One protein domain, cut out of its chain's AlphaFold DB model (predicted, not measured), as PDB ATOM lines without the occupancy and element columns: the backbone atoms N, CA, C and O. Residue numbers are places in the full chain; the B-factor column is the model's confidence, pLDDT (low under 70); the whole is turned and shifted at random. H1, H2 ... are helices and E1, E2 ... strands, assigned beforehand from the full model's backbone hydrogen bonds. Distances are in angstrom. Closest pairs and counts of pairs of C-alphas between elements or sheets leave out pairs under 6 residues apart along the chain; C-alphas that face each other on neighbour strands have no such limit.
ATOM      1  N   THR A 283     -29.472  44.566  50.942       87.81
ATOM      2  CA  THR A 283     -29.451  45.136  49.592       87.81
ATOM      3  C   THR A 283     -30.851  45.596  49.204       87.81
ATOM      4  O   THR A 283     -31.800  44.808  49.244       87.81
ATOM      5  N   GLY A 284     -30.998  46.851  48.775       80.00
ATOM      6  CA  GLY A 284     -32.301  47.397  48.373       80.00
ATOM      7  C   GLY A 284     -32.721  47.068  46.936       80.00
ATOM      8  O   GLY A 284     -33.877  47.281  46.572       80.00
ATOM      9  N   ASN A 285     -31.801  46.590  46.095       81.00
ATOM     10  CA  ASN A 285     -32.077  46.159  44.725       81.00
ATOM     11  C   ASN A 285     -31.012  45.159  44.231       81.00
ATOM     12  O   ASN A 285     -30.020  44.916  44.909       81.00
ATOM     13  N   TYR A 286     -31.226  44.610  43.033       80.75
ATOM     14  CA  TYR A 286     -30.306  43.693  42.349       80.75
ATOM     15  C   TYR A 286     -29.493  44.394  41.244       80.75
ATOM     16  O   TYR A 286     -29.143  43.772  40.245       80.75
ATOM     17  N   ALA A 287     -29.257  45.705  41.347       79.44
ATOM     18  CA  ALA A 287     -28.470  46.426  40.348       79.44
ATOM     19  C   ALA A 287     -26.962  46.236  40.591       79.44
ATOM     20  O   ALA A 287     -26.522  46.060  41.725       79.44
ATOM     21  N   GLY A 288     -26.162  46.296  39.522       79.38
ATOM     22  CA  GLY A 288     -24.700  46.255  39.613       79.38
ATOM     23  C   GLY A 288     -24.162  44.964  40.240       79.38
ATOM     24  O   GLY A 288     -24.572  43.863  39.866       79.38
ATOM     25  N   GLN A 289     -23.237  45.105  41.195       82.81
ATOM     26  CA  GLN A 289     -22.526  43.982  41.811       82.81
ATOM     27  C   GLN A 289     -23.469  43.012  42.544       82.81
ATOM     28  O   GLN A 289     -23.310  41.801  42.414       82.81
ATOM     29  N   VAL A 290     -24.496  43.508  43.246       85.75
ATOM     30  CA  VAL A 290     -25.485  42.653  43.934       85.75
ATOM     31  C   VAL A 290     -26.217  41.744  42.940       85.75
ATOM     32  O   VAL A 290     -26.430  40.563  43.210       85.75
ATOM     33  N   GLY A 291     -26.556  42.272  41.761       84.75
ATOM     34  CA  GLY A 291     -27.140  41.493  40.669       84.75
ATOM     35  C   GLY A 291     -26.203  40.409  40.146       84.75
ATOM     36  O   GLY A 291     -26.650  39.290  39.899       84.75
ATOM     37  N   ALA A 292     -24.904  40.705  40.031       84.12
ATOM     38  CA  ALA A 292     -23.895  39.721  39.637       84.12
ATOM     39  C   ALA A 292     -23.765  38.588  40.674       84.12
ATOM     40  O   ALA A 292     -23.763  37.415  40.299       84.12
ATOM     41  N   LEU A 293     -23.754  38.918  41.974       88.00
ATOM     42  CA  LEU A 293     -23.755  37.929  43.060       88.00
ATOM     43  C   LEU A 293     -25.025  37.062  43.030       88.00
ATOM     44  O   LEU A 293     -24.941  35.836  43.098       88.00
ATOM     45  N   ALA A 294     -26.199  37.676  42.855       87.19
ATOM     46  CA  ALA A 294     -27.472  36.962  42.745       87.19
ATOM     47  C   ALA A 294     -27.522  36.045  41.512       87.19
ATOM     48  O   ALA A 294     -27.982  34.904  41.603       87.19
ATOM     49  N   ALA A 295     -27.011  36.509  40.368       85.00
ATOM     50  CA  ALA A 295     -26.886  35.712  39.152       85.00
ATOM     51  C   ALA A 295     -25.973  34.498  39.373       85.00
ATOM     52  O   ALA A 295     -26.282  33.402  38.906       85.00
ATOM     53  N   TYR A 296     -24.887  34.667  40.128       86.88
ATOM     54  CA  TYR A 296     -23.987  33.571  40.465       86.88
ATOM     55  C   TYR A 296     -24.649  32.559  41.398       86.88
ATOM     56  O   TYR A 296     -24.646  31.365  41.106       86.88
ATOM     57  N   ILE A 297     -25.270  33.010  42.493       85.75
ATOM     58  CA  ILE A 297     -25.997  32.128  43.419       85.75
ATOM     59  C   ILE A 297     -27.112  31.360  42.688       85.75
ATOM     60  O   ILE A 297     -27.330  30.186  42.969       85.75
ATOM     61  N   SER A 298     -27.784  31.990  41.725       81.50
ATOM     62  CA  SER A 298     -28.851  31.355  40.934       81.50
ATOM     63  C   SER A 298     -28.324  30.378  39.866       81.50
ATOM     64  O   SER A 298     -29.102  29.660  39.235       81.50
ATOM     65  N   GLY A 299     -27.006  30.344  39.632       81.69
ATOM     66  CA  GLY A 299     -26.354  29.498  38.630       81.69
ATOM     67  C   GLY A 299     -26.414  30.028  37.190       81.69
ATOM     68  O   GLY A 299     -26.237  29.245  36.257       81.69
ATOM     69  N   LEU A 300     -26.679  31.328  36.982       81.94
ATOM     70  CA  LEU A 300     -26.554  31.971  35.661       81.94
ATOM     71  C   LEU A 300     -25.085  32.082  35.240       81.94
ATOM     72  O   LEU A 300     -24.736  31.738  34.107       81.94
ATOM     73  N   TYR A 301     -24.219  32.494  36.173       81.44
ATOM     74  CA  TYR A 301     -22.802  32.172  36.064       81.44
ATOM     75  C   TYR A 301     -22.653  30.679  36.339       81.44
ATOM     76  O   TYR A 301     -23.072  30.183  37.387       81.44
ATOM     77  N   ASN A 302     -22.048  29.958  35.399       76.50
ATOM     78  CA  ASN A 302     -21.534  28.640  35.732       76.50
ATOM     79  C   ASN A 302     -20.449  28.817  36.808       76.50
ATOM     80  O   ASN A 302     -19.763  29.841  36.816       76.50
ATOM     81  N   ASP A 303     -20.238  27.813  37.662       81.06
ATOM     82  CA  ASP A 303     -19.133  27.796  38.636       81.06
ATOM     83  C   ASP A 303     -17.762  27.627  37.935       81.06
ATOM     84  O   ASP A 303     -16.918  26.844  38.360       81.06
ATOM     85  N   ASN A 304     -17.548  28.282  36.798       85.44
ATOM     86  CA  ASN A 304     -16.365  28.197  35.965       85.44
ATOM     87  C   ASN A 304     -15.925  29.627  35.612       85.44
ATOM     88  O   ASN A 304     -16.741  30.378  35.070       85.44
ATOM     89  N   PRO A 305     -14.661  30.009  35.869       87.81
ATOM     90  CA  PRO A 305     -14.161  31.350  35.565       87.81
ATOM     91  C   PRO A 305     -14.315  31.733  34.091       87.81
ATOM     92  O   PRO A 305     -14.538  32.898  33.787       87.81
ATOM     93  N   ALA A 306     -14.307  30.759  33.175       87.81
ATOM     94  CA  ALA A 306     -14.507  30.995  31.747       87.81
ATOM     95  C   ALA A 306     -15.930  31.467  31.379       87.81
ATOM     96  O   ALA A 306     -16.209  31.739  30.212       87.81
ATOM     97  N   ALA A 307     -16.858  31.518  32.342       85.88
ATOM     98  CA  ALA A 307     -18.174  32.126  32.175       85.88
ATOM     99  C   ALA A 307     -18.179  33.639  32.459       85.88
ATOM    100  O   ALA A 307     -19.202  34.281  32.226       85.88
ATOM    101  N   VAL A 308     -17.076  34.203  32.957       89.44
ATOM    102  CA  VAL A 308     -16.943  35.625  33.290       89.44
ATOM    103  C   VAL A 308     -16.205  36.355  32.173       89.44
ATOM    104  O   VAL A 308     -15.134  35.939  31.743       89.44
ATOM    105  N   ALA A 309     -16.770  37.465  31.711       91.00
ATOM    106  CA  ALA A 309     -16.212  38.279  30.635       91.00
ATOM    107  C   ALA A 309     -15.187  39.320  31.133       91.00
ATOM    108  O   ALA A 309     -15.243  40.479  30.722       91.00
ATOM    109  N   ALA A 310     -14.279  38.926  32.029       90.69
ATOM    110  CA  ALA A 310     -13.258  39.805  32.599       90.69
ATOM    111  C   ALA A 310     -11.956  39.048  32.903       90.69
ATOM    112  O   ALA A 310     -11.977  37.830  33.086       90.69
ATOM    113  N   ASP A 311     -10.837  39.774  32.966       90.94
ATOM    114  CA  ASP A 311      -9.581  39.216  33.477       90.94
ATOM    115  C   ASP A 311      -9.663  39.047  35.002       90.94
ATOM    116  O   ASP A 311     -10.325  39.818  35.702       90.94
ATOM    117  N   GLY A 312      -8.973  38.030  35.521       88.94
ATOM    118  CA  GLY A 312      -8.930  37.708  36.945       88.94
ATOM    119  C   GLY A 312      -8.373  38.849  37.791       88.94
ATOM    120  O   GLY A 312      -8.905  39.104  38.865       88.94
ATOM    121  N   ASP A 313      -7.380  39.573  37.270       88.94
ATOM    122  CA  ASP A 313      -6.708  40.674  37.976       88.94
ATOM    123  C   ASP A 313      -7.417  42.023  37.835       88.94
ATOM    124  O   ASP A 313      -6.999  42.995  38.458       88.94
ATOM    125  N   SER A 314      -8.468  42.114  37.013       88.75
ATOM    126  CA  SER A 314      -9.166  43.382  36.811       88.75
ATOM    127  C   SER A 314      -9.759  43.892  38.114       88.75
ATOM    128  O   SER A 314     -10.511  43.170  38.775       88.75
ATOM    129  N   ALA A 315      -9.482  45.149  38.445       88.00
ATOM    130  CA  ALA A 315     -10.069  45.800  39.600       88.00
ATOM    131  C   ALA A 315     -11.553  46.124  39.356       88.00
ATOM    132  O   ALA A 315     -11.934  46.745  38.359       88.00
ATOM    133  N   TRP A 316     -12.390  45.734  40.314       86.06
ATOM    134  CA  TRP A 316     -13.779  46.150  40.438       86.06
ATOM    135  C   TRP A 316     -13.886  47.115  41.612       86.06
ATOM    136  O   TRP A 316     -13.721  46.720  42.766       86.06
ATOM    137  N   PRO A 376      -8.474  47.671  46.448       81.69
ATOM    138  CA  PRO A 376      -8.887  47.125  45.156       81.69
ATOM    139  C   PRO A 376      -9.321  45.664  45.298       81.69
ATOM    140  O   PRO A 376      -8.527  44.818  45.699       81.69
ATOM    141  N   LEU A 377     -10.570  45.363  44.941       86.44
ATOM    142  CA  LEU A 377     -11.051  43.989  44.795       86.44
ATOM    143  C   LEU A 377     -10.876  43.545  43.348       86.44
ATOM    144  O   LEU A 377     -11.331  44.233  42.435       86.44
ATOM    145  N   THR A 378     -10.260  42.389  43.127       88.69
ATOM    146  CA  THR A 378     -10.121  41.834  41.777       88.69
ATOM    147  C   THR A 378     -11.348  41.011  41.369       88.69
ATOM    148  O   THR A 378     -12.142  40.565  42.211       88.69
ATOM    149  N   THR A 379     -11.514  40.761  40.066       89.56
ATOM    150  CA  THR A 379     -12.512  39.802  39.561       89.56
ATOM    151  C   THR A 379     -12.330  38.435  40.224       89.56
ATOM    152  O   THR A 379     -13.318  37.809  40.611       89.56
ATOM    153  N   ALA A 380     -11.081  37.981  40.381       88.00
ATOM    154  CA  ALA A 380     -10.760  36.714  41.022       88.00
ATOM    155  C   ALA A 380     -11.198  36.699  42.490       88.00
ATOM    156  O   ALA A 380     -11.819  35.723  42.910       88.00
ATOM    157  N   ASP A 381     -10.972  37.780  43.245       86.38
ATOM    158  CA  ASP A 381     -11.417  37.889  44.642       86.38
ATOM    159  C   ASP A 381     -12.936  37.762  44.749       86.38
ATOM    160  O   ASP A 381     -13.451  36.923  45.496       86.38
ATOM    161  N   CYS A 382     -13.658  38.544  43.941       87.56
ATOM    162  CA  CYS A 382     -15.116  38.534  43.910       87.56
ATOM    163  C   CYS A 382     -15.658  37.157  43.502       87.56
ATOM    164  O   CYS A 382     -16.530  36.608  44.174       87.56
ATOM    165  N   PHE A 383     -15.126  36.567  42.428       89.00
ATOM    166  CA  PHE A 383     -15.540  35.249  41.949       89.00
ATOM    167  C   PHE A 383     -15.283  34.167  43.002       89.00
ATOM    168  O   PHE A 383     -16.161  33.353  43.297       89.00
ATOM    169  N   ASN A 384     -14.085  34.161  43.589       87.31
ATOM    170  CA  ASN A 384     -13.672  33.140  44.543       87.31
ATOM    171  C   ASN A 384     -14.402  33.256  45.877       87.31
ATOM    172  O   ASN A 384     -14.587  32.242  46.549       87.31
ATOM    173  N   ALA A 385     -14.834  34.452  46.277       86.56
ATOM    174  CA  ALA A 385     -15.691  34.616  47.443       86.56
ATOM    175  C   ALA A 385     -17.041  33.913  47.259       86.56
ATOM    176  O   ALA A 385     -17.445  33.127  48.118       86.56
ATOM    177  N   VAL A 386     -17.699  34.096  46.109       88.44
ATOM    178  CA  VAL A 386     -18.965  33.397  45.833       88.44
ATOM    179  C   VAL A 386     -18.750  31.900  45.635       88.44
ATOM    180  O   VAL A 386     -19.525  31.093  46.147       88.44
ATOM    181  N   TYR A 387     -17.677  31.515  44.940       87.81
ATOM    182  CA  TYR A 387     -17.303  30.114  44.753       87.81
ATOM    183  C   TYR A 387     -17.146  29.383  46.095       87.81
ATOM    184  O   TYR A 387     -17.670  28.279  46.264       87.81
ATOM    185  N   ARG A 388     -16.456  30.008  47.061       86.62
ATOM    186  CA  ARG A 388     -16.318  29.498  48.433       86.62
ATOM    187  C   ARG A 388     -17.671  29.415  49.123       86.62
ATOM    188  O   ARG A 388     -18.023  28.361  49.642       86.62
ATOM    189  N   TRP A 389     -18.447  30.493  49.076       90.12
ATOM    190  CA  TRP A 389     -19.746  30.557  49.736       90.12
ATOM    191  C   TRP A 389     -20.688  29.437  49.282       90.12
ATOM    192  O   TRP A 389     -21.246  28.739  50.121       90.12
ATOM    193  N   VAL A 390     -20.790  29.189  47.972       88.12
ATOM    194  CA  VAL A 390     -21.606  28.101  47.400       88.12
ATOM    195  C   VAL A 390     -21.046  26.715  47.744       88.12
ATOM    196  O   VAL A 390     -21.798  25.750  47.858       88.12
ATOM    197  N   GLY A 391     -19.727  26.599  47.922       86.56
ATOM    198  CA  GLY A 391     -19.087  25.363  48.376       86.56
ATOM    199  C   GLY A 391     -19.406  24.996  49.829       86.56
ATOM    200  O   GLY A 391     -19.361  23.812  50.161       86.56
ATOM    201  N   ALA A 392     -19.716  25.985  50.670       88.88
ATOM    202  CA  ALA A 392     -20.150  25.795  52.056       88.88
ATOM    203  C   ALA A 392     -21.683  25.717  52.185       88.88
ATOM    204  O   ALA A 392     -22.200  25.022  53.055       88.88
ATOM    205  N   HIS A 393     -22.408  26.395  51.293       89.38
ATOM    206  CA  HIS A 393     -23.866  26.502  51.304       89.38
ATOM    207  C   HIS A 393     -24.449  26.024  49.966       89.38
ATOM    208  O   HIS A 393     -24.573  26.811  49.018       89.38
ATOM    209  N   PRO A 394     -24.811  24.732  49.858       85.19
ATOM    210  CA  PRO A 394     -25.375  24.174  48.638       85.19
ATOM    211  C   PRO A 394     -26.623  24.933  48.173       85.19
ATOM    212  O   PRO A 394     -27.491  25.306  48.964       85.19
ATOM    213  N   ARG A 395     -26.732  25.153  46.862       86.75
ATOM    214  CA  ARG A 395     -27.922  25.765  46.260       86.75
ATOM    215  C   ARG A 395     -29.075  24.753  46.274       86.75
ATOM    216  O   ARG A 395     -28.839  23.615  45.870       86.75
ATOM    217  N   PRO A 396     -30.315  25.144  46.622       84.81
ATOM    218  CA  PRO A 396     -31.465  24.237  46.544       84.81
ATOM    219  C   PRO A 396     -31.741  23.762  45.113       84.81
ATOM    220  O   PRO A 396     -32.184  22.642  44.887       84.81
ATOM    221  N   PHE A 397     -31.441  24.617  44.135       80.88
ATOM    222  CA  PHE A 397     -31.389  24.283  42.718       80.88
ATOM    223  C   PHE A 397     -30.334  25.156  42.034       80.88
ATOM    224  O   PHE A 397     -29.980  26.225  42.529       80.88
ATOM    225  N   THR A 398     -29.824  24.724  40.883       77.88
ATOM    226  CA  THR A 398     -28.809  25.481  40.143       77.88
ATOM    227  C   THR A 398     -29.057  25.406  38.646       77.88
ATOM    228  O   THR A 398     -29.325  24.337  38.105       77.88
ATOM    229  N   LEU A 399     -28.927  26.545  37.964       76.31
ATOM    230  CA  LEU A 399     -28.840  26.581  36.502       76.31
ATOM    231  C   LEU A 399     -27.410  26.309  36.003       76.31
ATOM    232  O   LEU A 399     -27.179  26.248  34.797       76.31
ATOM    233  N   ALA A 400     -26.433  26.120  36.890       73.50
ATOM    234  CA  ALA A 400     -25.061  25.808  36.506       73.50
ATOM    235  C   ALA A 400     -24.904  24.306  36.200       73.50
ATOM    236  O   ALA A 400     -24.608  23.512  37.087       73.50
ATOM    237  N   PHE A 401     -25.058  23.927  34.931       66.50
ATOM    238  CA  PHE A 401     -24.558  22.659  34.386       66.50
ATOM    239  C   PHE A 401     -23.308  22.974  33.562       66.50
ATOM    240  O   PHE A 401     -23.402  23.715  32.580       66.50
ATOM    241  N   ALA A 402     -22.141  22.488  33.986       61.41
ATOM    242  CA  ALA A 402     -20.871  22.779  33.328       61.41
ATOM    243  C   ALA A 402     -20.117  21.483  32.977       61.41
ATOM    244  O   ALA A 402     -19.762  20.725  33.886       61.41
ATOM    245  N   PRO A 403     -19.796  21.251  31.692       54.25
ATOM    246  CA  PRO A 403     -18.797  20.260  31.306       54.25
ATOM    247  C   PRO A 403     -17.441  20.645  31.925       54.25
ATOM    248  O   PRO A 403     -16.970  21.765  31.734       54.25
ATOM    249  N   GLY A 404     -16.822  19.744  32.694       61.31
ATOM    250  CA  GLY A 404     -15.511  19.976  33.325       61.31
ATOM    251  C   GLY A 404     -15.534  20.450  34.786       61.31
ATOM    252  O   GLY A 404     -14.457  20.657  35.356       61.31
ATOM    253  N   GLY A 405     -16.719  20.565  35.395       68.94
ATOM    254  CA  GLY A 405     -16.890  20.796  36.830       68.94
ATOM    255  C   GLY A 405     -16.585  22.223  37.296       68.94
ATOM    256  O   GLY A 405     -16.087  23.067  36.553       68.94
ATOM    257  N   ALA A 406     -16.916  22.485  38.556       79.06
ATOM    258  CA  ALA A 406     -16.789  23.793  39.173       79.06
ATOM    259  C   ALA A 406     -15.347  24.107  39.610       79.06
ATOM    260  O   ALA A 406     -14.731  23.315  40.325       79.06
ATOM    261  N   ARG A 407     -14.813  25.278  39.246       85.31
ATOM    262  CA  ARG A 407     -13.413  25.670  39.482       85.31
ATOM    263  C   ARG A 407     -13.304  27.109  40.002       85.31
ATOM    264  O   ARG A 407     -14.099  27.943  39.573       85.31
ATOM    265  N   PRO A 408     -12.335  27.405  40.886       86.75
ATOM    266  CA  PRO A 408     -12.020  28.780  41.262       86.75
ATOM    267  C   PRO A 408     -11.394  29.543  40.082       86.75
ATOM    268  O   PRO A 408     -10.926  28.942  39.112       86.75
ATOM    269  N   MET A 409     -11.373  30.869  40.177       88.69
ATOM    270  CA  MET A 409     -10.653  31.755  39.265       88.69
ATOM    271  C   MET A 409      -9.232  31.977  39.790       88.69
ATOM    272  O   MET A 409      -9.059  32.405  40.927       88.69
ATOM    273  N   ALA A 410      -8.211  31.689  38.987       86.00
ATOM    274  CA  ALA A 410      -6.833  31.997  39.365       86.00
ATOM    275  C   ALA A 410      -6.557  33.510  39.239       86.00
ATOM    276  O   ALA A 410      -7.035  34.120  38.273       86.00
ATOM    277  N   PRO A 411      -5.752  34.108  40.137       81.25
ATOM    278  CA  PRO A 411      -5.083  35.376  39.843       81.25
ATOM    279  C   PRO A 411      -4.306  35.244  38.522       81.25
ATOM    280  O   PRO A 411      -3.691  34.206  38.266       81.25
ATOM    281  N   GLY A 412      -4.391  36.231  37.635       85.19
ATOM    282  CA  GLY A 412      -3.811  36.172  36.289       85.19
ATOM    283  C   GLY A 412      -4.657  35.472  35.222       85.19
ATOM    284  O   GLY A 412      -4.244  35.441  34.059       85.19
ATOM    285  N   ALA A 413      -5.833  34.923  35.563       88.94
ATOM    286  CA  ALA A 413      -6.730  34.331  34.571       88.94
ATOM    287  C   ALA A 413      -7.071  35.351  33.473       88.94
ATOM    288  O   ALA A 413      -7.495  36.470  33.758       88.94
ATOM    289  N   ARG A 414      -6.885  34.970  32.208       91.94
ATOM    290  CA  ARG A 414      -7.175  35.838  31.063       91.94
ATOM    291  C   ARG A 414      -8.543  35.534  30.486       91.94
ATOM    292  O   ARG A 414      -8.962  34.378  30.428       91.94
ATOM    293  N   TYR A 415      -9.210  36.585  30.036       90.94
ATOM    294  CA  TYR A 415     -10.447  36.486  29.289       90.94
ATOM    295  C   TYR A 415     -10.273  35.629  28.030       90.94
ATOM    296  O   TYR A 415      -9.406  35.885  27.193       90.94
ATOM    297  N   ASP A 416     -11.151  34.640  27.888       90.69
ATOM    298  CA  ASP A 416     -11.265  33.784  26.711       90.69
ATOM    299  C   ASP A 416     -12.628  34.027  26.054       90.69
ATOM    300  O   ASP A 416     -13.672  33.573  26.535       90.69
ATOM    301  N   ALA A 417     -12.613  34.744  24.930       90.69
ATOM    302  CA  ALA A 417     -13.821  35.086  24.188       90.69
ATOM    303  C   ALA A 417     -14.604  33.848  23.732       90.69
ATOM    304  O   ALA A 417     -15.830  33.814  23.854       90.69
ATOM    305  N   ALA A 418     -13.917  32.817  23.235       90.69
ATOM    306  CA  ALA A 418     -14.567  31.616  22.727       90.69
ATOM    307  C   ALA A 418     -15.241  30.843  23.866       90.69
ATOM    308  O   ALA A 418     -16.382  30.382  23.733       90.69
ATOM    309  N   ALA A 419     -14.571  30.740  25.016       88.62
ATOM    310  CA  ALA A 419     -15.150  30.089  26.177       88.62
ATOM    311  C   ALA A 419     -16.326  30.878  26.768       88.62
ATOM    312  O   ALA A 419     -17.339  30.260  27.108       88.62
ATOM    313  N   VAL A 420     -16.248  32.209  26.835       88.81
ATOM    314  CA  VAL A 420     -17.357  33.051  27.308       88.81
ATOM    315  C   VAL A 420     -18.564  32.929  26.382       88.81
ATOM    316  O   VAL A 420     -19.658  32.653  26.868       88.81
ATOM    317  N   VAL A 421     -18.384  33.029  25.059       89.81
ATOM    318  CA  VAL A 421     -19.474  32.864  24.076       89.81
ATOM    319  C   VAL A 421     -20.145  31.499  24.220       89.81
ATOM    320  O   VAL A 421     -21.373  31.410  24.280       89.81
ATOM    321  N   ARG A 422     -19.354  30.430  24.355       88.75
ATOM    322  CA  ARG A 422     -19.875  29.078  24.587       88.75
ATOM    323  C   ARG A 422     -20.667  28.985  25.895       88.75
ATOM    324  O   ARG A 422     -21.746  28.397  25.909       88.75
ATOM    325  N   ASN A 423     -20.163  29.563  26.986       87.06
ATOM    326  CA  ASN A 423     -20.873  29.593  28.267       87.06
ATOM    327  C   ASN A 423     -22.176  30.405  28.175       87.06
ATOM    328  O   ASN A 423     -23.205  29.941  28.661       87.06
ATOM    329  N   MET A 424     -22.161  31.562  27.506       88.19
ATOM    330  CA  MET A 424     -23.355  32.375  27.255       88.19
ATOM    331  C   MET A 424     -24.411  31.600  26.477       88.19
ATOM    332  O   MET A 424     -25.581  31.642  26.847       88.19
ATOM    333  N   TRP A 425     -24.019  30.853  25.446       88.88
ATOM    334  CA  TRP A 425     -24.958  30.046  24.669       88.88
ATOM    335  C   TRP A 425     -25.661  28.993  25.535       88.88
ATOM    336  O   TRP A 425     -26.890  28.908  25.535       88.88
ATOM    337  N   TRP A 426     -24.899  28.254  26.348       87.06
ATOM    338  CA  TRP A 426     -25.472  27.276  27.274       87.06
ATOM    339  C   TRP A 426     -26.366  27.928  28.325       87.06
ATOM    340  O   TRP A 426     -27.457  27.429  28.594       87.06
ATOM    341  N   THR A 427     -25.943  29.044  28.926       87.81
ATOM    342  CA  THR A 427     -26.778  29.775  29.888       87.81
ATOM    343  C   THR A 427     -28.072  30.258  29.242       87.81
ATOM    344  O   THR A 427     -29.135  30.055  29.826       87.81
ATOM    345  N   ARG A 428     -28.022  30.775  28.008       90.75
ATOM    346  CA  ARG A 428     -29.214  31.163  27.248       90.75
ATOM    347  C   ARG A 428     -30.176  29.996  27.078       90.75
ATOM    348  O   ARG A 428     -31.344  30.130  27.423       90.75
ATOM    349  N   ALA A 429     -29.693  28.855  26.585       89.75
ATOM    350  CA  ALA A 429     -30.525  27.674  26.365       89.75
ATOM    351  C   ALA A 429     -31.247  27.238  27.655       89.75
ATOM    352  O   ALA A 429     -32.440  26.943  27.635       89.75
ATOM    353  N   LYS A 430     -30.546  27.278  28.795       87.69
ATOM    354  CA  LYS A 430     -31.099  26.935  30.116       87.69
ATOM    355  C   LYS A 430     -32.168  27.924  30.581       87.69
ATOM    356  O   LYS A 430     -33.225  27.501  31.045       87.69
ATOM    357  N   VAL A 431     -31.916  29.227  30.447       89.69
ATOM    358  CA  VAL A 431     -32.896  30.269  30.790       89.69
ATOM    359  C   VAL A 431     -34.132  30.146  29.903       89.69
ATOM    360  O   VAL A 431     -35.246  30.208  30.417       89.69
ATOM    361  N   GLU A 432     -33.955  29.957  28.595       92.00
ATOM    362  CA  GLU A 432     -35.070  29.805  27.656       92.00
ATOM    363  C   GLU A 432     -35.920  28.581  27.992       92.00
ATOM    364  O   GLU A 432     -37.144  28.692  28.061       92.00
ATOM    365  N   LEU A 433     -35.285  27.446  28.294       91.44
ATOM    366  CA  LEU A 433     -35.982  26.240  28.735       91.44
ATOM    367  C   LEU A 433     -36.747  26.476  30.044       91.44
ATOM    368  O   LEU A 433     -37.930  26.154  30.129       91.44
ATOM    369  N   ALA A 434     -36.114  27.086  31.051       89.50
ATOM    370  CA  ALA A 434     -36.761  27.401  32.326       89.50
ATOM    371  C   ALA A 434     -37.941  28.371  32.150       89.50
ATOM    372  O   ALA A 434     -39.008  28.184  32.743       89.50
ATOM    373  N   ALA A 435     -37.782  29.390  31.302       91.75
ATOM    374  CA  ALA A 435     -38.836  30.335  30.971       91.75
ATOM    375  C   ALA A 435     -39.986  29.648  30.221       91.75
ATOM    376  O   ALA A 435     -41.149  29.906  30.529       91.75
ATOM    377  N   TRP A 436     -39.682  28.760  29.275       94.44
ATOM    378  CA  TRP A 436     -40.672  27.975  28.543       94.44
ATOM    379  C   TRP A 436     -41.457  27.036  29.466       94.44
ATOM    380  O   TRP A 436     -42.685  27.103  29.476       94.44
ATOM    381  N   LEU A 437     -40.783  26.274  30.332       93.62
ATOM    382  CA  LEU A 437     -41.428  25.433  31.348       93.62
ATOM    383  C   LEU A 437     -42.318  26.261  32.285       93.62
ATOM    384  O   LEU A 437     -43.448  25.877  32.578       93.62
ATOM    385  N   CYS A 438     -41.854  27.437  32.717       91.75
ATOM    386  CA  CYS A 438     -42.680  28.348  33.507       91.75
ATOM    387  C   CYS A 438     -43.942  28.783  32.755       91.75
ATOM    388  O   CYS A 438     -45.001  28.858  33.369       91.75
ATOM    389  N   ARG A 439     -43.860  29.061  31.445       94.75
ATOM    390  CA  ARG A 439     -45.044  29.389  30.632       94.75
ATOM    391  C   ARG A 439     -46.005  28.203  30.548       94.75
ATOM    392  O   ARG A 439     -47.195  28.418  30.742       94.75
ATOM    393  N   LEU A 440     -45.497  26.985  30.339       95.81
ATOM    394  CA  LEU A 440     -46.317  25.767  30.316       95.81
ATOM    395  C   LEU A 440     -47.056  25.530  31.639       95.81
ATOM    396  O   LEU A 440     -48.221  25.159  31.632       95.81
ATOM    397  N   MET A 441     -46.417  25.824  32.773       95.56
ATOM    398  CA  MET A 441     -47.032  25.730  34.104       95.56
ATOM    399  C   MET A 441     -47.939  26.929  34.461       95.56
ATOM    400  O   MET A 441     -48.257  27.131  35.631       95.56
ATOM    401  N   GLY A 442     -48.282  27.804  33.506       94.19
ATOM    402  CA  GLY A 442     -49.085  29.009  33.759       94.19
ATOM    403  C   GLY A 442     -48.366  30.110  34.560       94.19
ATOM    404  O   GLY A 442     -48.957  31.128  34.918       94.19
ATOM    405  N   ARG A 443     -47.062  29.971  34.823       93.25
ATOM    406  CA  ARG A 443     -46.230  30.914  35.595       93.25
ATOM    407  C   ARG A 443     -45.591  31.979  34.699       93.25
ATOM    408  O   ARG A 443     -44.372  32.180  34.697       93.25
ATOM    409  N   ALA A 444     -46.415  32.721  33.960       90.12
ATOM    410  CA  ALA A 444     -45.955  33.747  33.015       90.12
ATOM    411  C   ALA A 444     -45.076  34.836  33.665       90.12
ATOM    412  O   ALA A 444     -44.134  35.334  33.045       90.12
ATOM    413  N   ARG A 445     -45.340  35.189  34.932       86.44
ATOM    414  CA  ARG A 445     -44.519  36.151  35.685       86.44
ATOM    415  C   ARG A 445     -43.095  35.638  35.898       86.44
ATOM    416  O   ARG A 445     -42.153  36.384  35.648       86.44
ATOM    417  N   SER A 446     -42.932  34.380  36.304       86.12
ATOM    418  CA  SER A 446     -41.615  33.762  36.499       86.12
ATOM    419  C   SER A 446     -40.841  33.675  35.186       86.12
ATOM    420  O   SER A 446     -39.666  34.025  35.144       86.12
ATOM    421  N   ALA A 447     -41.513  33.330  34.084       87.44
ATOM    422  CA  ALA A 447     -40.895  33.325  32.759       87.44
ATOM    423  C   ALA A 447     -40.354  34.709  32.351       87.44
ATOM    424  O   ALA A 447     -39.248  34.814  31.824       87.44
ATOM    425  N   ARG A 448     -41.107  35.783  32.626       87.00
ATOM    426  CA  ARG A 448     -40.649  37.164  32.387       87.00
ATOM    427  C   ARG A 448     -39.456  37.536  33.269       87.00
ATOM    428  O   ARG A 448     -38.562  38.230  32.798       87.00
ATOM    429  N   LEU A 449     -39.426  37.075  34.520       83.81
ATOM    430  CA  LEU A 449     -38.300  37.316  35.425       83.81
ATOM    431  C   LEU A 449     -37.019  36.629  34.941       83.81
ATOM    432  O   LEU A 449     -35.974  37.269  34.951       83.81
ATOM    433  N   PHE A 450     -37.097  35.390  34.444       86.00
ATOM    434  CA  PHE A 450     -35.944  34.712  33.835       86.00
ATOM    435  C   PHE A 450     -35.386  35.486  32.639       86.00
ATOM    436  O   PHE A 450     -34.179  35.690  32.545       86.00
ATOM    437  N   GLN A 451     -36.262  35.977  31.762       86.94
ATOM    438  CA  GLN A 451     -35.867  36.774  30.598       86.94
ATOM    439  C   GLN A 451     -35.226  38.112  30.989       86.94
ATOM    440  O   GLN A 451     -34.202  38.506  30.431       86.94
ATOM    441  N   LEU A 452     -35.783  38.792  31.993       84.31
ATOM    442  CA  LEU A 452     -35.209  40.028  32.523       84.31
ATOM    443  C   LEU A 452     -33.837  39.790  33.171       84.31
ATOM    444  O   LEU A 452     -32.907  40.570  32.956       84.31
ATOM    445  N   ALA A 453     -33.704  38.710  33.947       83.69
ATOM    446  CA  ALA A 453     -32.444  38.317  34.567       83.69
ATOM    447  C   ALA A 453     -31.386  37.991  33.506       83.69
ATOM    448  O   ALA A 453     -30.255  38.451  33.616       83.69
ATOM    449  N   TRP A 454     -31.770  37.276  32.445       88.31
ATOM    450  CA  TRP A 454     -30.900  36.985  31.311       88.31
ATOM    451  C   TRP A 454     -30.433  38.244  30.586       88.31
ATOM    452  O   TRP A 454     -29.232  38.420  30.408       88.31
ATOM    453  N   SER A 455     -31.346  39.156  30.244       85.38
ATOM    454  CA  SER A 455     -30.977  40.433  29.624       85.38
ATOM    455  C   SER A 455     -29.985  41.207  30.497       85.38
ATOM    456  O   SER A 455     -28.923  41.600  30.018       85.38
ATOM    457  N   THR A 456     -30.264  41.320  31.799       82.62
ATOM    458  CA  THR A 456     -29.370  41.996  32.752       82.62
ATOM    459  C   THR A 456     -27.998  41.325  32.804       82.62
ATOM    460  O   THR A 456     -26.979  42.004  32.709       82.62
ATOM    461  N   PHE A 457     -27.970  39.995  32.900       86.31
ATOM    462  CA  PHE A 457     -26.754  39.189  32.925       86.31
ATOM    463  C   PHE A 457     -25.903  39.380  31.665       86.31
ATOM    464  O   PHE A 457     -24.702  39.607  31.773       86.31
ATOM    465  N   THR A 458     -26.513  39.363  30.477       87.19
ATOM    466  CA  THR A 458     -25.786  39.590  29.218       87.19
ATOM    467  C   THR A 458     -25.209  40.994  29.115       87.19
ATOM    468  O   THR A 458     -24.110  41.162  28.594       87.19
ATOM    469  N   THR A 459     -25.913  42.002  29.641       84.50
ATOM    470  CA  THR A 459     -25.404  43.372  29.663       84.50
ATOM    471  C   THR A 459     -24.183  43.468  30.569       84.50
ATOM    472  O   THR A 459     -23.157  43.966  30.124       84.50
ATOM    473  N   ILE A 460     -24.267  42.989  31.814       81.81
ATOM    474  CA  ILE A 460     -23.176  43.143  32.791       81.81
ATOM    475  C   ILE A 460     -21.977  42.232  32.495       81.81
ATOM    476  O   ILE A 460     -20.842  42.618  32.753       81.81
ATOM    477  N   ASN A 461     -22.206  41.042  31.932       88.69
ATOM    478  CA  ASN A 461     -21.162  40.065  31.642       88.69
ATOM    479  C   ASN A 461     -20.597  40.240  30.226       88.69
ATOM    480  O   ASN A 461     -20.666  39.338  29.390       88.69
ATOM    481  N   ALA A 462     -20.046  41.421  29.958       87.62
ATOM    482  CA  ALA A 462     -19.460  41.774  28.673       87.62
ATOM    483  C   ALA A 462     -18.088  42.429  28.857       87.62
ATOM    484  O   ALA A 462     -17.917  43.284  29.725       87.62
ATOM    485  N   ARG A 463     -17.137  42.111  27.967       87.81
ATOM    486  CA  ARG A 463     -15.750  42.610  28.040       87.81
ATOM    487  C   ARG A 463     -15.648  44.140  28.056       87.81
ATOM    488  O   ARG A 463     -14.732  44.685  28.653       87.81
ATOM    489  N   ARG A 464     -16.610  44.851  27.462       85.06
ATOM    490  CA  ARG A 464     -16.670  46.328  27.486       85.06
ATOM    491  C   ARG A 464     -16.814  46.939  28.890       85.06
ATOM    492  O   ARG A 464     -16.576  48.134  29.040       85.06
ATOM    493  N   TYR A 465     -17.236  46.152  29.884       84.94
ATOM    494  CA  TYR A 465     -17.353  46.567  31.288       84.94
ATOM    495  C   TYR A 465     -16.192  46.079  32.159       84.94
ATOM    496  O   TYR A 465     -16.162  46.365  33.353       84.94
ATOM    497  N   ASP A 466     -15.201  45.421  31.557       80.38
ATOM    498  CA  ASP A 466     -13.927  45.119  32.195       80.38
ATOM    499  C   ASP A 466     -12.983  46.335  32.103       80.38
ATOM    500  O   ASP A 466     -12.090  46.418  31.252       80.38
ATOM    501  N   LEU A 467     -13.271  47.335  32.936       82.62
ATOM    502  CA  LEU A 467     -12.720  48.687  32.823       82.62
ATOM    503  C   LEU A 467     -11.373  48.865  33.510       82.62
ATOM    504  O   LEU A 467     -10.571  49.657  33.024       82.62
ATOM    505  N   ASP A 468     -11.155  48.169  34.631       85.50
ATOM    506  CA  ASP A 468      -9.925  48.252  35.429       85.50
ATOM    507  C   ASP A 468      -9.530  49.712  35.725       85.50
ATOM    508  O   ASP A 468      -8.417  50.156  35.453       85.50
ATOM    509  N   LEU A 672     -15.309  44.242  60.383       70.00
ATOM    510  CA  LEU A 672     -15.780  43.469  59.245       70.00
ATOM    511  C   LEU A 672     -14.813  43.601  58.073       70.00
ATOM    512  O   LEU A 672     -14.559  44.684  57.548       70.00
ATOM    513  N   THR A 673     -14.318  42.462  57.632       81.50
ATOM    514  CA  THR A 673     -13.568  42.295  56.394       81.50
ATOM    515  C   THR A 673     -14.504  42.344  55.180       81.50
ATOM    516  O   THR A 673     -15.702  42.070  55.278       81.50
ATOM    517  N   TRP A 674     -13.968  42.618  53.985       83.44
ATOM    518  CA  TRP A 674     -14.745  42.483  52.741       83.44
ATOM    519  C   TRP A 674     -15.327  41.080  52.551       83.44
ATOM    520  O   TRP A 674     -16.409  40.935  51.984       83.44
ATOM    521  N   GLN A 675     -14.630  40.059  53.049       82.81
ATOM    522  CA  GLN A 675     -15.104  38.682  53.036       82.81
ATOM    523  C   GLN A 675     -16.391  38.527  53.852       82.81
ATOM    524  O   GLN A 675     -17.335  37.905  53.372       82.81
ATOM    525  N   GLU A 676     -16.470  39.134  55.036       86.06
ATOM    526  CA  GLU A 676     -17.685  39.123  55.857       86.06
ATOM    527  C   GLU A 676     -18.808  39.958  55.236       86.06
ATOM    528  O   GLU A 676     -19.955  39.517  55.231       86.06
ATOM    529  N   VAL A 677     -18.501  41.115  54.633       87.50
ATOM    530  CA  VAL A 677     -19.497  41.918  53.894       87.50
ATOM    531  C   VAL A 677     -20.101  41.106  52.746       87.50
ATOM    532  O   VAL A 677     -21.325  41.044  52.593       87.50
ATOM    533  N   GLN A 678     -19.264  40.431  51.954       89.00
ATOM    534  CA  GLN A 678     -19.726  39.566  50.872       89.00
ATOM    535  C   GLN A 678     -20.500  38.360  51.408       89.00
ATOM    536  O   GLN A 678     -21.570  38.061  50.888       89.00
ATOM    537  N   ALA A 679     -20.035  37.698  52.469       90.56
ATOM    538  CA  ALA A 679     -20.739  36.564  53.061       90.56
ATOM    539  C   ALA A 679     -22.114  36.960  53.627       90.56
ATOM    540  O   ALA A 679     -23.087  36.246  53.389       90.56
ATOM    541  N   ASN A 680     -22.224  38.120  54.284       91.81
ATOM    542  CA  ASN A 680     -23.493  38.693  54.742       91.81
ATOM    543  C   ASN A 680     -24.420  39.024  53.565       91.81
ATOM    544  O   ASN A 680     -25.608  38.711  53.606       91.81
ATOM    545  N   THR A 681     -23.875  39.600  52.489       92.12
ATOM    546  CA  THR A 681     -24.626  39.868  51.252       92.12
ATOM    547  C   THR A 681     -25.167  38.574  50.649       92.12
ATOM    548  O   THR A 681     -26.338  38.493  50.282       92.12
ATOM    549  N   LEU A 682     -24.332  37.538  50.553       92.88
ATOM    550  CA  LEU A 682     -24.703  36.243  49.992       92.88
ATOM    551  C   LEU A 682     -25.724  35.521  50.885       92.88
ATOM    552  O   LEU A 682     -26.681  34.969  50.352       92.88
ATOM    553  N   ALA A 683     -25.594  35.592  52.213       92.38
ATOM    554  CA  ALA A 683     -26.577  35.060  53.162       92.38
ATOM    555  C   ALA A 683     -27.939  35.764  53.033       92.38
ATOM    556  O   ALA A 683     -28.973  35.096  52.939       92.38
ATOM    557  N   TYR A 684     -27.947  37.100  52.938       91.50
ATOM    558  CA  TYR A 684     -29.161  37.873  52.673       91.50
ATOM    559  C   TYR A 684     -29.801  37.462  51.341       91.50
ATOM    560  O   TYR A 684     -30.989  37.140  51.296       91.50
ATOM    561  N   LEU A 685     -29.019  37.417  50.259       91.19
ATOM    562  CA  LEU A 685     -29.502  37.013  48.938       91.19
ATOM    563  C   LEU A 685     -30.032  35.581  48.935       91.19
ATOM    564  O   LEU A 685     -31.057  35.321  48.318       91.19
ATOM    565  N   TYR A 686     -29.376  34.657  49.632       91.00
ATOM    566  CA  TYR A 686     -29.818  33.272  49.726       91.00
ATOM    567  C   TYR A 686     -31.176  33.161  50.428       91.00
ATOM    568  O   TYR A 686     -32.075  32.490  49.917       91.00
ATOM    569  N   LEU A 687     -31.376  33.903  51.523       88.75
ATOM    570  CA  LEU A 687     -32.679  34.004  52.181       88.75
ATOM    571  C   LEU A 687     -33.738  34.607  51.244       88.75
ATOM    572  O   LEU A 687     -34.843  34.079  51.156       88.75
ATOM    573  N   GLN A 688     -33.416  35.681  50.518       86.75
ATOM    574  CA  GLN A 688     -34.363  36.336  49.604       86.75
ATOM    575  C   GLN A 688     -34.716  35.480  48.380       86.75
ATOM    576  O   GLN A 688     -35.860  35.499  47.925       86.75
ATOM    577  N   LEU A 689     -33.747  34.750  47.826       85.25
ATOM    578  CA  LEU A 689     -33.919  33.957  46.607       85.25
ATOM    579  C   LEU A 689     -34.544  32.588  46.883       85.25
ATOM    580  O   LEU A 689     -35.335  32.114  46.070       85.25
ATOM    581  N   PHE A 690     -34.206  31.959  48.011       86.88
ATOM    582  CA  PHE A 690     -34.601  30.579  48.303       86.88
ATOM    583  C   PHE A 690     -35.459  30.413  49.559       86.88
ATOM    584  O   PHE A 690     -35.852  29.292  49.874       86.88
ATOM    585  N   GLY A 691     -35.726  31.482  50.316       87.44
ATOM    586  CA  GLY A 691     -36.482  31.405  51.571       87.44
ATOM    587  C   GLY A 691     -35.798  30.567  52.655       87.44
ATOM    588  O   GLY A 691     -36.441  30.180  53.626       87.44
ATOM    589  N   THR A 692     -34.512  30.260  52.481       86.81
ATOM    590  CA  THR A 692     -33.766  29.325  53.325       86.81
ATOM    591  C   THR A 692     -32.711  30.088  54.113       86.81
ATOM    592  O   THR A 692     -31.988  30.910  53.559       86.81
ATOM    593  N   THR A 693     -32.624  29.831  55.413       86.81
ATOM    594  CA  THR A 693     -31.555  30.362  56.266       86.81
ATOM    595  C   THR A 693     -30.349  29.436  56.235       86.81
ATOM    596  O   THR A 693     -30.503  28.217  56.195       86.81
ATOM    597  N   VAL A 694     -29.157  30.013  56.309       89.06
ATOM    598  CA  VAL A 694     -27.893  29.276  56.394       89.06
ATOM    599  C   VAL A 694     -27.269  29.431  57.786       89.06
ATOM    600  O   VAL A 694     -27.543  30.428  58.460       89.06
ATOM    601  N   PRO A 695     -26.480  28.448  58.259       88.56
ATOM    602  CA  PRO A 695     -25.742  28.576  59.512       88.56
ATOM    603  C   PRO A 695     -24.662  29.660  59.400       88.56
ATOM    604  O   PRO A 695     -24.027  29.792  58.359       88.56
ATOM    605  N   ARG A 696     -24.412  30.393  60.497       88.06
ATOM    606  CA  ARG A 696     -23.425  31.495  60.547       88.06
ATOM    607  C   ARG A 696     -22.020  31.085  60.142       88.06
ATOM    608  O   ARG A 696     -21.252  31.905  59.647       88.06
ATOM    609  N   GLU A 697     -21.682  29.832  60.398       89.75
ATOM    610  CA  GLU A 697     -20.403  29.246  60.062       89.75
ATOM    611  C   GLU A 697     -20.641  27.887  59.414       89.75
ATOM    612  O   GLU A 697     -21.363  27.047  59.957       89.75
ATOM    613  N   ALA A 698     -20.038  27.678  58.247       89.31
ATOM    614  CA  ALA A 698     -20.141  26.428  57.511       89.31
ATOM    615  C   ALA A 698     -18.770  26.003  56.964       89.31
ATOM    616  O   ALA A 698     -18.077  26.821  56.341       89.31
ATOM    617  N   PRO A 699     -18.358  24.738  57.164       88.81
ATOM    618  CA  PRO A 699     -17.132  24.224  56.576       88.81
ATOM    619  C   PRO A 699     -17.282  24.061  55.061       88.81
ATOM    620  O   PRO A 699     -18.347  23.718  54.546       88.81
ATOM    621  N   LEU A 700     -16.185  24.261  54.334       86.06
ATOM    622  CA  LEU A 700     -16.135  23.950  52.908       86.06
ATOM    623  C   LEU A 700     -16.121  22.435  52.677       86.06
ATOM    624  O   LEU A 700     -15.413  21.696  53.363       86.06
ATOM    625  N   ALA A 701     -16.824  21.975  51.639       83.81
ATOM    626  CA  ALA A 701     -16.754  20.580  51.212       83.81
ATOM    627  C   ALA A 701     -15.295  20.155  50.899       83.81
ATOM    628  O   ALA A 701     -14.602  20.891  50.182       83.81
ATOM    629  N   PRO A 702     -14.823  18.962  51.327       82.62
ATOM    630  CA  PRO A 702     -13.422  18.546  51.175       82.62
ATOM    631  C   PRO A 702     -12.886  18.639  49.739       82.62
ATOM    632  O   PRO A 702     -11.782  19.132  49.510       82.62
ATOM    633  N   ALA A 703     -13.696  18.243  48.751       80.81
ATOM    634  CA  ALA A 703     -13.334  18.330  47.337       80.81
ATOM    635  C   ALA A 703     -13.129  19.783  46.858       80.81
ATOM    636  O   ALA A 703     -12.212  20.061  46.083       80.81
ATOM    637  N   ARG A 704     -13.955  20.723  47.341       80.25
ATOM    638  CA  ARG A 704     -13.847  22.158  47.023       80.25
ATOM    639  C   ARG A 704     -12.643  22.781  47.722       80.25
ATOM    640  O   ARG A 704     -11.898  23.521  47.085       80.25
ATOM    641  N   LEU A 705     -12.406  22.429  48.985       80.81
ATOM    642  CA  LEU A 705     -11.228  22.866  49.734       80.81
ATOM    643  C   LEU A 705      -9.928  22.401  49.055       80.81
ATOM    644  O   LEU A 705      -9.009  23.195  48.871       80.81
ATOM    645  N   ALA A 706      -9.868  21.145  48.603       80.56
ATOM    646  CA  ALA A 706      -8.725  20.615  47.860       80.56
ATOM    647  C   ALA A 706      -8.515  21.305  46.497       80.56
ATOM    648  O   ALA A 706      -7.381  21.450  46.039       80.56
ATOM    649  N   ALA A 707      -9.587  21.735  45.824       78.56
ATOM    650  CA  ALA A 707      -9.484  22.528  44.598       78.56
ATOM    651  C   ALA A 707      -8.947  23.943  44.873       78.56
ATOM    652  O   ALA A 707      -8.053  24.397  44.163       78.56
ATOM    653  N   LEU A 708      -9.433  24.604  45.927       75.44
ATOM    654  CA  LEU A 708      -8.969  25.933  46.343       75.44
ATOM    655  C   LEU A 708      -7.492  25.928  46.737       75.44
ATOM    656  O   LEU A 708      -6.735  26.759  46.246       75.44
ATOM    657  N   ARG A 709      -7.061  24.950  47.543       76.19
ATOM    658  CA  ARG A 709      -5.655  24.797  47.965       76.19
ATOM    659  C   ARG A 709      -4.676  24.643  46.803       76.19
ATOM    660  O   ARG A 709      -3.528  25.036  46.931       76.19
ATOM    661  N   ARG A 710      -5.116  24.062  45.683       77.31
ATOM    662  CA  ARG A 710      -4.288  23.910  44.476       77.31
ATOM    663  C   ARG A 710      -4.235  25.171  43.615       77.31
ATOM    664  O   ARG A 710      -3.319  25.297  42.813       77.31
ATOM    665  N   ALA A 711      -5.230  26.047  43.728       70.44
ATOM    666  CA  ALA A 711      -5.403  27.196  42.842       70.44
ATOM    667  C   ALA A 711      -5.012  28.538  43.479       70.44
ATOM    668  O   ALA A 711      -4.746  29.491  42.750       70.44
ATOM    669  N   LEU A 712      -5.003  28.629  44.812       67.31
ATOM    670  CA  LEU A 712      -4.632  29.837  45.545       67.31
ATOM    671  C   LEU A 712      -3.170  29.773  46.024       67.31
ATOM    672  O   LEU A 712      -2.672  28.679  46.299       67.31
ATOM    673  N   PRO A 713      -2.480  30.923  46.153       61.19
ATOM    674  CA  PRO A 713      -1.109  30.973  46.654       61.19
ATOM    675  C   PRO A 713      -0.953  30.325  48.046       61.19
ATOM    676  O   PRO A 713      -1.859  30.448  48.882       61.19
ATOM    677  N   PRO A 714       0.198  29.688  48.348       52.88
ATOM    678  CA  PRO A 714       0.512  29.219  49.697       52.88
ATOM    679  C   PRO A 714       0.441  30.379  50.702       52.88
ATOM    680  O   PRO A 714       1.054  31.419  50.480       52.88
ATOM    681  N   GLY A 715      -0.316  30.219  51.793       51.47
ATOM    682  CA  GLY A 715      -0.501  31.268  52.809       51.47
ATOM    683  C   GLY A 715      -1.693  32.208  52.585       51.47
ATOM    684  O   GLY A 715      -1.903  33.102  53.400       51.47
ATOM    685  N   HIS A 716      -2.511  32.005  51.540       58.09
ATOM    686  CA  HIS A 716      -3.799  32.699  51.432       58.09
ATOM    687  C   HIS A 716      -4.630  32.414  52.701       58.09
ATOM    688  O   HIS A 716      -4.772  31.233  53.047       58.09
ATOM    689  N   PRO A 717      -5.215  33.431  53.372       54.16
ATOM    690  CA  PRO A 717      -5.908  33.288  54.667       54.16
ATOM    691  C   PRO A 717      -7.061  32.268  54.665       54.16
ATOM    692  O   PRO A 717      -7.577  31.890  55.710       54.16
ATOM    693  N   ASP A 718      -7.431  31.768  53.486       55.22
ATOM    694  CA  ASP A 718      -8.572  30.900  53.242       55.22
ATOM    695  C   ASP A 718      -8.229  29.411  53.058       55.22
ATOM    696  O   ASP A 718      -9.115  28.593  52.798       55.22
ATOM    697  N   ALA A 719      -6.959  29.013  53.196       49.53
ATOM    698  CA  ALA A 719      -6.494  27.650  52.897       49.53
ATOM    699  C   ALA A 719      -6.920  26.554  53.914       49.53
ATOM    700  O   ALA A 719      -6.482  25.402  53.824       49.53
ATOM    701  N   GLY A 720      -7.839  26.848  54.835       56.25
ATOM    702  CA  GLY A 720      -8.496  25.879  55.728       56.25
ATOM    703  C   GLY A 720      -9.932  26.269  56.098       56.25
ATOM    704  O   GLY A 720     -10.437  25.814  57.117       56.25
ATOM    705  N   ALA A 721     -10.551  27.154  55.310       65.38
ATOM    706  CA  ALA A 721     -11.571  28.075  55.794       65.38
ATOM    707  C   ALA A 721     -12.993  27.512  55.904       65.38
ATOM    708  O   ALA A 721     -13.537  26.891  54.993       65.38
ATOM    709  N   THR A 722     -13.626  27.858  57.014       76.44
ATOM    710  CA  THR A 722     -15.073  27.997  57.151       76.44
ATOM    711  C   THR A 722     -15.532  29.305  56.507       76.44
ATOM    712  O   THR A 722     -14.857  30.328  56.625       76.44
ATOM    713  N   VAL A 723     -16.700  29.311  55.870       85.62
ATOM    714  CA  VAL A 723     -17.363  30.560  55.472       85.62
ATOM    715  C   VAL A 723     -18.122  31.084  56.685       85.62
ATOM    716  O   VAL A 723     -18.955  30.360  57.226       85.62
ATOM    717  N   ARG A 724     -17.822  32.316  57.109       87.12
ATOM    718  CA  ARG A 724     -18.438  32.972  58.269       87.12
ATOM    719  C   ARG A 724     -19.241  34.192  57.850       87.12
ATOM    720  O   ARG A 724     -18.817  34.939  56.970       87.12
ATOM    721  N   HIS A 725     -20.381  34.392  58.494       88.50
ATOM    722  CA  HIS A 725     -21.207  35.580  58.341       88.50
ATOM    723  C   HIS A 725     -21.866  35.944  59.677       88.50
ATOM    724  O   HIS A 725     -22.137  35.088  60.518       88.50
ATOM    725  N   THR A 726     -22.149  37.228  59.867       84.00
ATOM    726  CA  THR A 726     -22.811  37.769  61.066       84.00
ATOM    727  C   THR A 726     -24.287  38.068  60.839       84.00
ATOM    728  O   THR A 726     -24.979  38.484  61.759       84.00
ATOM    729  N   PHE A 727     -24.788  37.840  59.623       82.50
ATOM    730  CA  PHE A 727     -26.195  38.009  59.288       82.50
ATOM    731  C   PHE A 727     -27.106  37.157  60.182       82.50
ATOM    732  O   PHE A 727     -27.171  35.932  60.045       82.50
ATOM    733  N   GLU A 728     -27.839  37.822  61.070       69.44
ATOM    734  CA  GLU A 728     -28.933  37.240  61.840       69.44
ATOM    735  C   GLU A 728     -30.253  37.572  61.145       69.44
ATOM    736  O   GLU A 728     -30.450  38.686  60.651       69.44
ATOM    737  N   ARG A 729     -31.172  36.609  61.062       66.38
ATOM    738  CA  ARG A 729     -32.491  36.852  60.471       66.38
ATOM    739  C   ARG A 729     -33.272  37.810  61.380       66.38
ATOM    740  O   ARG A 729     -33.785  37.384  62.405       66.38
ATOM    741  N   LEU A 730     -33.370  39.081  60.985       53.50
ATOM    742  CA  LEU A 730     -34.144  40.111  61.698       53.50
ATOM    743  C   LEU A 730     -35.599  40.240  61.197       53.50
ATOM    744  O   LEU A 730     -36.316  41.126  61.654       53.50
ATOM    745  N   VAL A 731     -36.033  39.396  60.246       44.00
ATOM    746  CA  VAL A 731     -37.369  39.459  59.608       44.00
ATOM    747  C   VAL A 731     -38.203  38.214  59.865       44.00
ATOM    748  O   VAL A 731     -37.750  37.095  59.496       44.00
TER     749      VAL A 731
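AT A GLANCE: This is residues 283 to 316, 376 to 468 and 672 to 731 of the 731 residues of the protein "Fatty acyl-CoA reductase" of Raphidocelis subcapitata (UniProt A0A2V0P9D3). Three helices, H1, H2 and H5, cross one another at steep angles in a cluster, and a long helical hairpin of H3 and H4 packs on its side through H4 and H1. A small two-stranded sheet of E1 and E2 and the short helix H6 lie by H2, away from the hairpin. The printed part has 187 residues, with named elements in the order H1 H2 H3 H4 H5 E1 H6 E2; the class is mostly helix and the sheet is antiparallel. It is compact, with a radius of gyration of the C-alphas of 16.3 A and spans of 51 by 43 by 30 A.

HOW THE PARTS SIT: The hub is H1, residues 289 to 297. It touches H2, residues 379 to 392, at a steep tilt of 41 degrees, the same way; the closest C-alphas, of Leu 293 and Val 386, are 7.2 A apart. H3, residues 417 to 440, and H4, residues 444 to 460, form a helical hairpin with a shallow tilt of 12 degrees, opposite ways; their closest C-alphas, of Ala 435 and Ala 447, are 4.0 A apart. H4 touches H1 with residues 453 to 460 alone, closest at the C-alphas of Ala 295 and Phe 457, 7.1 A apart, while H1 and H3 are apart. H5, residues 674 to 690, touches H1, with the C-alphas of Ala 294 and Leu 685 closest at 6.5 A, and touches H2, with those of Trp 389 and Ala 679 closest at 6.9 A. E1, residues 697 to 699, and E2, residues 722 to 724, are antiparallel neighbours, with N 698 to O 723 at 3.1 A and N 723 to O 698 at 2.9 A. H6, residues 702 to 711, is close to H2 but not clearly touching, the closest C-alphas being those of Gly 391 and Arg 704, 6.3 A apart. In H1, H2, H3, H4, H5 and H6 every O i to N i+4 pair is within hydrogen-bond range.

IN THESE COORDINATES: H1 begins at C-alpha 289 (-22.526, 43.982, 41.811) and is 12.5 A long. H2 measures 20.3 A, H3 34.4 A, H4 24.6 A, H5 23.6 A and H6 14.4 A. E1 is 6.9 A long and E2 6.1 A, ending at C-alpha 724 (-18.438, 32.972, 58.269).

THE WHOLE: The C-alphas farthest apart, of Gly 442 and Gly 715, are 52.2 A apart. Residues 317 to 375 and 469 to 671 are not printed, with C-alpha gaps of 6.9 A and 25.0 A. The link from H2 to H3, 24 residues, is long. Confidence is under 70 at residues 401 to 405, 712 to 721 and 728 to 731.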